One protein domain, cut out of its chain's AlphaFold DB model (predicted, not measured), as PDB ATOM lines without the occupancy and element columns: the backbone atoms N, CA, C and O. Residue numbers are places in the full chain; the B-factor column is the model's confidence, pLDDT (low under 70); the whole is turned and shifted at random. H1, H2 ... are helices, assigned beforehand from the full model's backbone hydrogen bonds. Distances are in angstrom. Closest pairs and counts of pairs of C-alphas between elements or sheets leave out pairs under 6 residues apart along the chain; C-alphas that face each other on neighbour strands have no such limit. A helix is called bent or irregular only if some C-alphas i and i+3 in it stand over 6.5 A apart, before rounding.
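This is residues 2 to 71 of the 76 residues of an uncharacterized protein of Cellulomonas marina (UniProt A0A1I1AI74). A long helix, H2, is crossed over residues 43 to 51 by a shorter helix, H1, and three long stretches without a named element, residues 2 to 16, 26 to 39 and 59 to 71, lead into H1, join H1 to H2 and follow H2. Residues 2 to 8 stick out as the free part of the leading stretch, while residues 59 to 64 form a free loop after H2, from which the last residues fold back toward H2. The printed part has 70 residues with two named helices, H1 then H2 along the chain, and no named strand; its class is all helix, though under half of the residues, 28, are in named elements. The whole is loose, with a radius of gyration of the C-alphas of 14.0 A, and elongated, spanning 44 by 27 by 16 A.

H2 is residues 40 to 58, 27.3 A from C-alpha 40 at (20.713, -4.446, 8.213) to C-alpha 58 at (-1.037, 5.851, -4.766). It is irregular: C-alphas 41 and 44 are 7.3 A apart. H1 is residues 17 to 25, 12.1 A long, with C-alpha 17 at (20.137, 2.663, 0.234).

H2 touches H1 with residues 43 to 51 alone. Their closest C-alphas are those of Ser 47 and Val 21, 5.8 A apart. They run the same way at a steep tilt of 53 degrees. In H1 each O i to N i+4 pair is within hydrogen-bond range; in H2, 13 of 15 are.

The C-alphas farthest apart are those of Thr 2 and Pro 40, at 44.6 A. The printed part has no cut. The link from H1 to H2, 14 residues, is long. Without the stretches that stand free, the body spans 34 by 28 by 16 A. Mean pLDDT of the printed part is 74.3; 19 residues are under 70, among them residues 5 to 10 and 64 to 71.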
ATOM      1  N   THR A   2     -15.448  -6.516 -18.855       72.12
ATOM      2  CA  THR A   2     -14.303  -7.355 -19.230       72.12
ATOM      3  C   THR A   2     -13.131  -7.000 -18.327       72.12
ATOM      4  O   THR A   2     -12.740  -5.836 -18.258       72.12
ATOM      5  N   THR A   3     -12.594  -7.984 -17.616       67.94
ATOM      6  CA  THR A   3     -11.384  -7.809 -16.807       67.94
ATOM      7  C   THR A   3     -10.175  -8.058 -17.695       67.94
ATOM      8  O   THR A   3     -10.074  -9.117 -18.313       67.94
ATOM      9  N   HIS A   4      -9.267  -7.089 -17.766       72.56
ATOM     10  CA  HIS A   4      -7.985  -7.233 -18.448       72.56
ATOM     11  C   HIS A   4      -6.883  -7.326 -17.394       72.56
ATOM     12  O   HIS A   4      -6.761  -6.439 -16.553       72.56
ATOM     13  N   THR A   5      -6.107  -8.408 -17.434       68.06
ATOM     14  CA  THR A   5      -4.982  -8.631 -16.520       68.06
ATOM     15  C   THR A   5      -3.684  -8.278 -17.234       68.06
ATOM     16  O   THR A   5      -3.408  -8.819 -18.304       68.06
ATOM     17  N   LEU A   6      -2.895  -7.383 -16.642       63.56
ATOM     18  CA  LEU A   6      -1.543  -7.045 -17.080       63.56
ATOM     19  C   LEU A   6      -0.561  -7.478 -15.989       63.56
ATOM     20  O   LEU A   6      -0.710  -7.070 -14.840       63.56
ATOM     21  N   THR A   7       0.437  -8.282 -16.354       67.44
ATOM     22  CA  THR A   7       1.551  -8.653 -15.472       67.44
ATOM     23  C   THR A   7       2.760  -7.803 -15.843       67.44
ATOM     24  O   THR A   7       3.137  -7.761 -17.013       67.44
ATOM     25  N   LEU A   8       3.348  -7.117 -14.864       64.19
ATOM     26  CA  LEU A   8       4.543  -6.291 -15.032       64.19
ATOM     27  C   LEU A   8       5.683  -6.910 -14.226       64.19
ATOM     28  O   LEU A   8       5.498  -7.238 -13.055       64.19
ATOM     29  N   GLU A   9       6.847  -7.041 -14.850       65.44
ATOM     30  CA  GLU A   9       8.105  -7.362 -14.180       65.44
ATOM     31  C   GLU A   9       8.960  -6.096 -14.171       65.44
ATOM     32  O   GLU A   9       9.057  -5.400 -15.186       65.44
ATOM     33  N   LEU A  10       9.525  -5.759 -13.015       67.19
ATOM     34  CA  LEU A  10      10.323  -4.555 -12.843       67.19
ATOM     35  C   LEU A  10      11.625  -4.909 -12.139       67.19
ATOM     36  O   LEU A  10      11.619  -5.347 -10.991       67.19
ATOM     37  N   GLN A  11      12.731  -4.662 -12.829       70.94
ATOM     38  CA  GLN A  11      14.065  -4.741 -12.261       70.94
ATOM     39  C   GLN A  11      14.486  -3.350 -11.785       70.94
ATOM     40  O   GLN A  11      14.351  -2.368 -12.519       70.94
ATOM     41  N   VAL A  12      14.983  -3.266 -10.554       70.06
ATOM     42  CA  VAL A  12      15.374  -2.009  -9.911       70.06
ATOM     43  C   VAL A  12      16.742  -2.193  -9.287       70.06
ATOM     44  O   VAL A  12      16.992  -3.207  -8.643       70.06
ATOM     45  N   ASP A  13      17.604  -1.202  -9.476       75.75
ATOM     46  CA  ASP A  13      18.915  -1.133  -8.843       75.75
ATOM     47  C   ASP A  13      18.857  -0.112  -7.702       75.75
ATOM     48  O   ASP A  13      18.348   1.000  -7.885       75.75
ATOM     49  N   ILE A  14      19.324  -0.498  -6.513       78.81
ATOM     50  CA  ILE A  14      19.391   0.410  -5.365       78.81
ATOM     51  C   ILE A  14      20.700   1.185  -5.472       78.81
ATOM     52  O   ILE A  14      21.769   0.676  -5.151       78.81
ATOM     53  N   THR A  15      20.603   2.431  -5.924       82.62
ATOM     54  CA  THR A  15      21.767   3.307  -6.105       82.62
ATOM     55  C   THR A  15      22.142   4.084  -4.843       82.62
ATOM     56  O   THR A  15      23.285   4.521  -4.719       82.62
ATOM     57  N   ASP A  16      21.196   4.251  -3.916       83.88
ATOM     58  CA  ASP A  16      21.363   4.917  -2.621       83.88
ATOM     59  C   ASP A  16      20.395   4.288  -1.603       83.88
ATOM     60  O   ASP A  16      19.182   4.528  -1.629       83.88
ATOM     61  N   GLU A  17      20.924   3.403  -0.756       81.44
ATOM     62  CA  GLU A  17      20.137   2.663   0.234       81.44
ATOM     63  C   GLU A  17      19.605   3.578   1.340       81.44
ATOM     64  O   GLU A  17      18.429   3.485   1.698       81.44
ATOM     65  N   ASP A  18      20.439   4.481   1.857       84.19
ATOM     66  CA  ASP A  18      20.068   5.372   2.956       84.19
ATOM     67  C   ASP A  18      18.912   6.288   2.541       84.19
ATOM     68  O   ASP A  18      17.922   6.410   3.266       84.19
ATOM     69  N   ALA A  19      18.969   6.857   1.331       83.38
ATOM     70  CA  ALA A  19      17.884   7.683   0.805       83.38
ATOM     71  C   ALA A  19      16.563   6.904   0.645       83.38
ATOM     72  O   ALA A  19      15.487   7.445   0.918       83.38
ATOM     73  N   LEU A  20      16.627   5.636   0.219       83.75
ATOM     74  CA  LEU A  20      15.455   4.761   0.111       83.75
ATOM     75  C   LEU A  20      14.847   4.477   1.490       83.75
ATOM     76  O   LEU A  20      13.631   4.581   1.667       83.75
ATOM     77  N   VAL A  21      15.689   4.136   2.462       84.44
ATOM     78  CA  VAL A  21      15.281   3.854   3.840       84.44
ATOM     79  C   VAL A  21      14.617   5.076   4.470       84.44
ATOM     80  O   VAL A  21      13.528   4.945   5.031       84.44
ATOM     81  N   ASP A  22      15.206   6.265   4.333       83.62
ATOM     82  CA  ASP A  22      14.641   7.509   4.869       83.62
ATOM     83  C   ASP A  22      13.283   7.843   4.230       83.62
ATOM     84  O   ASP A  22      12.317   8.173   4.926       83.62
ATOM     85  N   ALA A  23      13.164   7.685   2.907       80.94
ATOM     86  CA  ALA A  23      11.914   7.920   2.187       80.94
ATOM     87  C   ALA A  23      10.787   6.974   2.641       80.94
ATOM     88  O   ALA A  23       9.626   7.389   2.768       80.94
ATOM     89  N   VAL A  24      11.125   5.708   2.901       82.81
ATOM     90  CA  VAL A  24      10.190   4.703   3.421       82.81
ATOM     91  C   VAL A  24       9.835   5.003   4.867       82.81
ATOM     92  O   VAL A  24       8.651   5.008   5.195       82.81
ATOM     93  N   ARG A  25      10.810   5.332   5.715       81.31
ATOM     94  CA  ARG A  25      10.599   5.689   7.123       81.31
ATOM     95  C   ARG A  25       9.636   6.863   7.269       81.31
ATOM     96  O   ARG A  25       8.633   6.747   7.963       81.31
ATOM     97  N   ALA A  26       9.864   7.949   6.526       77.88
ATOM     98  CA  ALA A  26       8.986   9.124   6.514       77.88
ATOM     99  C   ALA A  26       7.557   8.815   6.024       77.88
ATOM    100  O   ALA A  26       6.620   9.569   6.277       77.88
ATOM    101  N   SER A  27       7.397   7.711   5.296       71.06
ATOM    102  CA  SER A  27       6.146   7.267   4.689       71.06
ATOM    103  C   SER A  27       5.446   6.137   5.447       71.06
ATOM    104  O   SER A  27       4.301   5.827   5.108       71.06
ATOM    105  N   THR A  28       6.122   5.500   6.404       71.00
ATOM    106  CA  THR A  28       5.641   4.312   7.115       71.00
ATOM    107  C   THR A  28       4.845   4.743   8.347       71.00
ATOM    108  O   THR A  28       5.374   5.494   9.165       71.00
ATOM    109  N   PRO A  29       3.586   4.293   8.506       69.94
ATOM    110  CA  PRO A  29       2.791   4.591   9.696       69.94
ATOM    111  C   PRO A  29       3.496   4.141  10.980       69.94
ATOM    112  O   PRO A  29       4.172   3.115  10.979       69.94
ATOM    113  N   GLU A  30       3.280   4.852  12.088       68.19
ATOM    114  CA  GLU A  30       3.899   4.539  13.390       68.19
ATOM    115  C   GLU A  30       3.559   3.122  13.904       68.19
ATOM    116  O   GLU A  30       4.347   2.527  14.628       68.19
ATOM    117  N   ASP A  31       2.428   2.551  13.473       71.69
ATOM    118  CA  ASP A  31       1.987   1.180  13.790       71.69
ATOM    119  C   ASP A  31       2.586   0.085  12.875       71.69
ATOM    120  O   ASP A  31       2.268  -1.096  13.017       71.69
ATOM    121  N   SER A  32       3.406   0.446  11.885       70.25
ATOM    122  CA  SER A  32       4.037  -0.500  10.951       70.25
ATOM    123  C   SER A  32       5.513  -0.728  11.275       70.25
ATOM    124  O   SER A  32       6.168   0.128  11.863       70.25
ATOM    125  N   LEU A  33       6.035  -1.888  10.862       71.31
ATOM    126  CA  LEU A  33       7.438  -2.267  11.050       71.31
ATOM    127  C   LEU A  33       8.354  -1.212  10.407       71.31
ATOM    128  O   LEU A  33       8.293  -1.016   9.190       71.31
ATOM    129  N   GLN A  34       9.171  -0.521  11.205       78.12
ATOM    130  CA  GLN A  34      10.051   0.524  10.692       78.12
ATOM    131  C   GLN A  34      11.322  -0.102  10.098       78.12
ATOM    132  O   GLN A  34      11.733  -1.184  10.522       78.12
ATOM    133  N   PRO A  35      11.997   0.567   9.147       76.00
ATOM    134  CA  PRO A  35      13.241   0.059   8.564       76.00
ATOM    135  C   PRO A  35      14.344  -0.240   9.596       76.00
ATOM    136  O   PRO A  35      15.198  -1.098   9.369       76.00
ATOM    137  N   ASP A  36      14.338   0.447  10.738       78.06
ATOM    138  CA  ASP A  36      15.298   0.237  11.828       78.06
ATOM    139  C   ASP A  36      15.055  -1.046  12.624       78.06
ATOM    140  O   ASP A  36      15.999  -1.589  13.194       78.06
ATOM    141  N   ASP A  37      13.816  -1.544  12.636       79.19
ATOM    142  CA  ASP A  37      13.448  -2.812  13.276       79.19
ATOM    143  C   ASP A  37      13.860  -4.024  12.421       79.19
ATOM    144  O   ASP A  37      13.792  -5.174  12.864       79.19
ATOM    145  N   ILE A  38      14.295  -3.772  11.182       79.81
ATOM    146  CA  ILE A  38      14.729  -4.779  10.216       79.81
ATOM    147  C   ILE A  38      16.240  -4.966  10.330       79.81
ATOM    148  O   ILE A  38      17.006  -4.017  10.531       79.81
ATOM    149  N   ARG A  39      16.680  -6.220  10.176       80.19
ATOM    150  CA  ARG A  39      18.107  -6.545  10.122       80.19
ATOM    151  C   ARG A  39      18.783  -5.737   9.010       80.19
ATOM    152  O   ARG A  39      18.178  -5.579   7.952       80.19
ATOM    153  N   PRO A  40      20.025  -5.264   9.210       78.31
ATOM    154  CA  PRO A  40      20.713  -4.446   8.213       78.31
ATOM    155  C   PRO A  40      20.763  -5.113   6.833       78.31
ATOM    156  O   PRO A  40      20.535  -4.453   5.832       78.31
ATOM    157  N   GLU A  41      20.976  -6.432   6.802       79.62
ATOM    158  CA  GLU A  41      21.024  -7.242   5.577       79.62
ATOM    159  C   GLU A  41      19.700  -7.261   4.788       79.62
ATOM    160  O   GLU A  41      19.710  -7.324   3.566       79.62
ATOM    161  N   ASP A  42      18.557  -7.140   5.470       79.81
ATOM    162  CA  ASP A  42      17.217  -7.222   4.874       79.81
ATOM    163  C   ASP A  42      16.560  -5.843   4.678       79.81
ATOM    164  O   ASP A  42      15.464  -5.734   4.107       79.81
ATOM    165  N   ARG A  43      17.182  -4.778   5.195       81.19
ATOM    166  CA  ARG A  43      16.585  -3.440   5.285       81.19
ATOM    167  C   ARG A  43      16.318  -2.847   3.909       81.19
ATOM    168  O   ARG A  43      15.214  -2.353   3.675       81.19
ATOM    169  N   ALA A  44      17.293  -2.918   3.007       77.75
ATOM    170  CA  ALA A  44      17.189  -2.382   1.653       77.75
ATOM    171  C   ALA A  44      16.051  -3.052   0.872       77.75
ATOM    172  O   ALA A  44      15.145  -2.381   0.374       77.75
ATOM    173  N   ALA A  45      16.042  -4.388   0.854       78.06
ATOM    174  CA  ALA A  45      15.020  -5.182   0.180       78.06
ATOM    175  C   ALA A  45      13.622  -4.910   0.754       78.06
ATOM    176  O   ALA A  45      12.672  -4.678   0.008       78.06
ATOM    177  N   SER A  46      13.486  -4.878   2.081       79.31
ATOM    178  CA  SER A  46      12.198  -4.614   2.734       79.31
ATOM    179  C   SER A  46      11.696  -3.189   2.484       79.31
ATOM    180  O   SER A  46      10.505  -2.985   2.239       79.31
ATOM    181  N   SER A  47      12.605  -2.211   2.477       81.75
ATOM    182  CA  SER A  47      12.297  -0.812   2.161       81.75
ATOM    183  C   SER A  47      11.841  -0.666   0.711       81.75
ATOM    184  O   SER A  47      10.839  -0.008   0.439       81.75
ATOM    185  N   LEU A  48      12.497  -1.359  -0.224       80.62
ATOM    186  CA  LEU A  48      12.097  -1.380  -1.628       80.62
ATOM    187  C   LEU A  48      10.669  -1.924  -1.798       80.62
ATOM    188  O   LEU A  48       9.840  -1.289  -2.450       80.62
ATOM    189  N   VAL A  49      10.342  -3.050  -1.155       79.12
ATOM    190  CA  VAL A  49       8.981  -3.619  -1.182       79.12
ATOM    191  C   VAL A  49       7.952  -2.624  -0.643       79.12
ATOM    192  O   VAL A  49       6.921  -2.401  -1.282       79.12
ATOM    193  N   ALA A  50       8.232  -1.993   0.500       78.25
ATOM    194  CA  ALA A  50       7.342  -1.004   1.099       78.25
ATOM    195  C   ALA A  50       7.122   0.209   0.177       78.25
ATOM    196  O   ALA A  50       5.979   0.641  -0.018       78.25
ATOM    197  N   ALA A  51       8.191   0.713  -0.446       78.00
ATOM    198  CA  ALA A  51       8.123   1.800  -1.415       78.00
ATOM    199  C   ALA A  51       7.239   1.433  -2.619       78.00
ATOM    200  O   ALA A  51       6.376   2.223  -3.006       78.00
ATOM    201  N   PHE A  52       7.379   0.220  -3.167       77.62
ATOM    202  CA  PHE A  52       6.568  -0.246  -4.297       77.62
ATOM    203  C   PHE A  52       5.102  -0.463  -3.945       77.62
ATOM    204  O   PHE A  52       4.221  -0.018  -4.686       77.62
ATOM    205  N   SER A  53       4.816  -1.103  -2.811       74.00
ATOM    206  CA  SER A  53       3.440  -1.282  -2.348       74.00
ATOM    207  C   SER A  53       2.739   0.059  -2.130       74.00
ATOM    208  O   SER A  53       1.552   0.176  -2.436       74.00
ATOM    209  N   LYS A  54       3.458   1.082  -1.649       73.50
ATOM    210  CA  LYS A  54       2.927   2.444  -1.536       73.50
ATOM    211  C   LYS A  54       2.719   3.081  -2.907       73.50
ATOM    212  O   LYS A  54       1.603   3.489  -3.211       73.50
ATOM    213  N   ALA A  55       3.757   3.130  -3.740       74.50
ATOM    214  CA  ALA A  55       3.697   3.770  -5.052       74.50
ATOM    215  C   ALA A  55       2.576   3.189  -5.922       74.50
ATOM    216  O   ALA A  55       1.838   3.940  -6.549       74.50
ATOM    217  N   GLY A  56       2.393   1.866  -5.914       73.62
ATOM    218  CA  GLY A  56       1.316   1.226  -6.661       73.62
ATOM    219  C   GLY A  56      -0.083   1.458  -6.072       73.62
ATOM    220  O   GLY A  56      -1.042   1.497  -6.835       73.62
ATOM    221  N   LYS A  57      -0.223   1.667  -4.752       69.00
ATOM    222  CA  LYS A  57      -1.499   2.083  -4.136       69.00
ATOM    223  C   LYS A  57      -1.854   3.539  -4.443       69.00
ATOM    224  O   LYS A  57      -3.025   3.843  -4.647       69.00
ATOM    225  N   ASP A  58      -0.861   4.424  -4.464       70.94
ATOM    226  CA  ASP A  58      -1.037   5.851  -4.766       70.94
ATOM    227  C   ASP A  58      -1.133   6.143  -6.275       70.94
ATOM    228  O   ASP A  58      -1.564   7.229  -6.670       70.94
ATOM    229  N   LEU A  59      -0.770   5.190  -7.142       70.50
ATOM    230  CA  LEU A  59      -0.831   5.354  -8.593       70.50
ATOM    231  C   LEU A  59      -2.289   5.422  -9.082       70.50
ATOM    232  O   LEU A  59      -2.928   4.417  -9.385       70.50
ATOM    233  N   GLN A  60      -2.815   6.638  -9.202       67.00
ATOM    234  CA  GLN A  60      -4.143   6.890  -9.755       67.00
ATOM    235  C   GLN A  60      -4.050   7.175 -11.256       67.00
ATOM    236  O   GLN A  60      -3.612   8.244 -11.677       67.00
ATOM    237  N   VAL A  61      -4.500   6.222 -12.074       71.06
ATOM    238  CA  VAL A  61      -4.633   6.397 -13.527       71.06
ATOM    239  C   VAL A  61      -6.124   6.408 -13.889       71.06
ATOM    240  O   VAL A  61      -6.822   5.435 -13.595       71.06
ATOM    241  N   PRO A  62      -6.652   7.476 -14.522       76.00
ATOM    242  CA  PRO A  62      -8.059   7.541 -14.912       76.00
ATOM    243  C   PRO A  62      -8.486   6.337 -15.760       76.00
ATOM    244  O   PRO A  62      -7.875   6.036 -16.782       76.00
ATOM    245  N   GLY A  63      -9.554   5.653 -15.342       70.94
ATOM    246  CA  GLY A  63     -10.074   4.466 -16.031       70.94
ATOM    247  C   GLY A  63      -9.355   3.152 -15.702       70.94
ATOM    248  O   GLY A  63      -9.742   2.116 -16.239       70.94
ATOM    249  N   LEU A  64      -8.361   3.167 -14.810       67.12
ATOM    250  CA  LEU A  64      -7.639   1.981 -14.354       67.12
ATOM    251  C   LEU A  64      -7.857   1.788 -12.849       67.12
ATOM    252  O   LEU A  64      -7.799   2.732 -12.067       67.12
ATOM    253  N   THR A  65      -8.142   0.555 -12.437       67.19
ATOM    254  CA  THR A  65      -8.290   0.192 -11.022       67.19
ATOM    255  C   THR A  65      -7.187  -0.785 -10.656       67.19
ATOM    256  O   THR A  65      -7.174  -1.911 -11.149       67.19
ATOM    257  N   ILE A  66      -6.264  -0.354  -9.797       69.12
ATOM    258  CA  ILE A  66      -5.206  -1.206  -9.253       69.12
ATOM    259  C   ILE A  66      -5.781  -1.903  -8.020       69.12
ATOM    260  O   ILE A  66      -6.115  -1.247  -7.037       69.12
ATOM    261  N   GLN A  67      -5.978  -3.221  -8.103       63.16
ATOM    262  CA  GLN A  67      -6.587  -3.994  -7.014       63.16
ATOM    263  C   GLN A  67      -5.561  -4.485  -5.990       63.16
ATOM    264  O   GLN A  67      -5.828  -4.424  -4.794       63.16
ATOM    265  N   ASP A  68      -4.407  -4.967  -6.455       62.97
ATOM    266  CA  ASP A  68      -3.351  -5.515  -5.606       62.97
ATOM    267  C   ASP A  68      -1.979  -5.262  -6.237       62.97
ATOM    268  O   ASP A  68      -1.831  -5.293  -7.462       62.97
ATOM    269  N   VAL A  69      -0.982  -4.996  -5.396       64.44
ATOM    270  CA  VAL A  69       0.414  -4.799  -5.799       64.44
ATOM    271  C   VAL A  69       1.226  -5.836  -5.046       64.44
ATOM    272  O   VAL A  69       1.470  -5.692  -3.847       64.44
ATOM    273  N   LYS A  70       1.619  -6.893  -5.755       63.19
ATOM    274  CA  LYS A  70       2.324  -8.036  -5.181       63.19
ATOM    275  C   LYS A  70       3.738  -8.129  -5.731       63.19
ATOM    276  O   LYS A  70       3.942  -8.107  -6.940       63.19
ATOM    277  N   VAL A  71       4.698  -8.312  -4.832       65.69
ATOM    278  CA  VAL A  71       6.072  -8.670  -5.189       65.69
ATOM    279  C   VAL A  71       6.102 -10.161  -5.511       65.69
ATOM    280  O   VAL A  71       5.733 -10.987  -4.672       65.69
TER     281      VAL A  71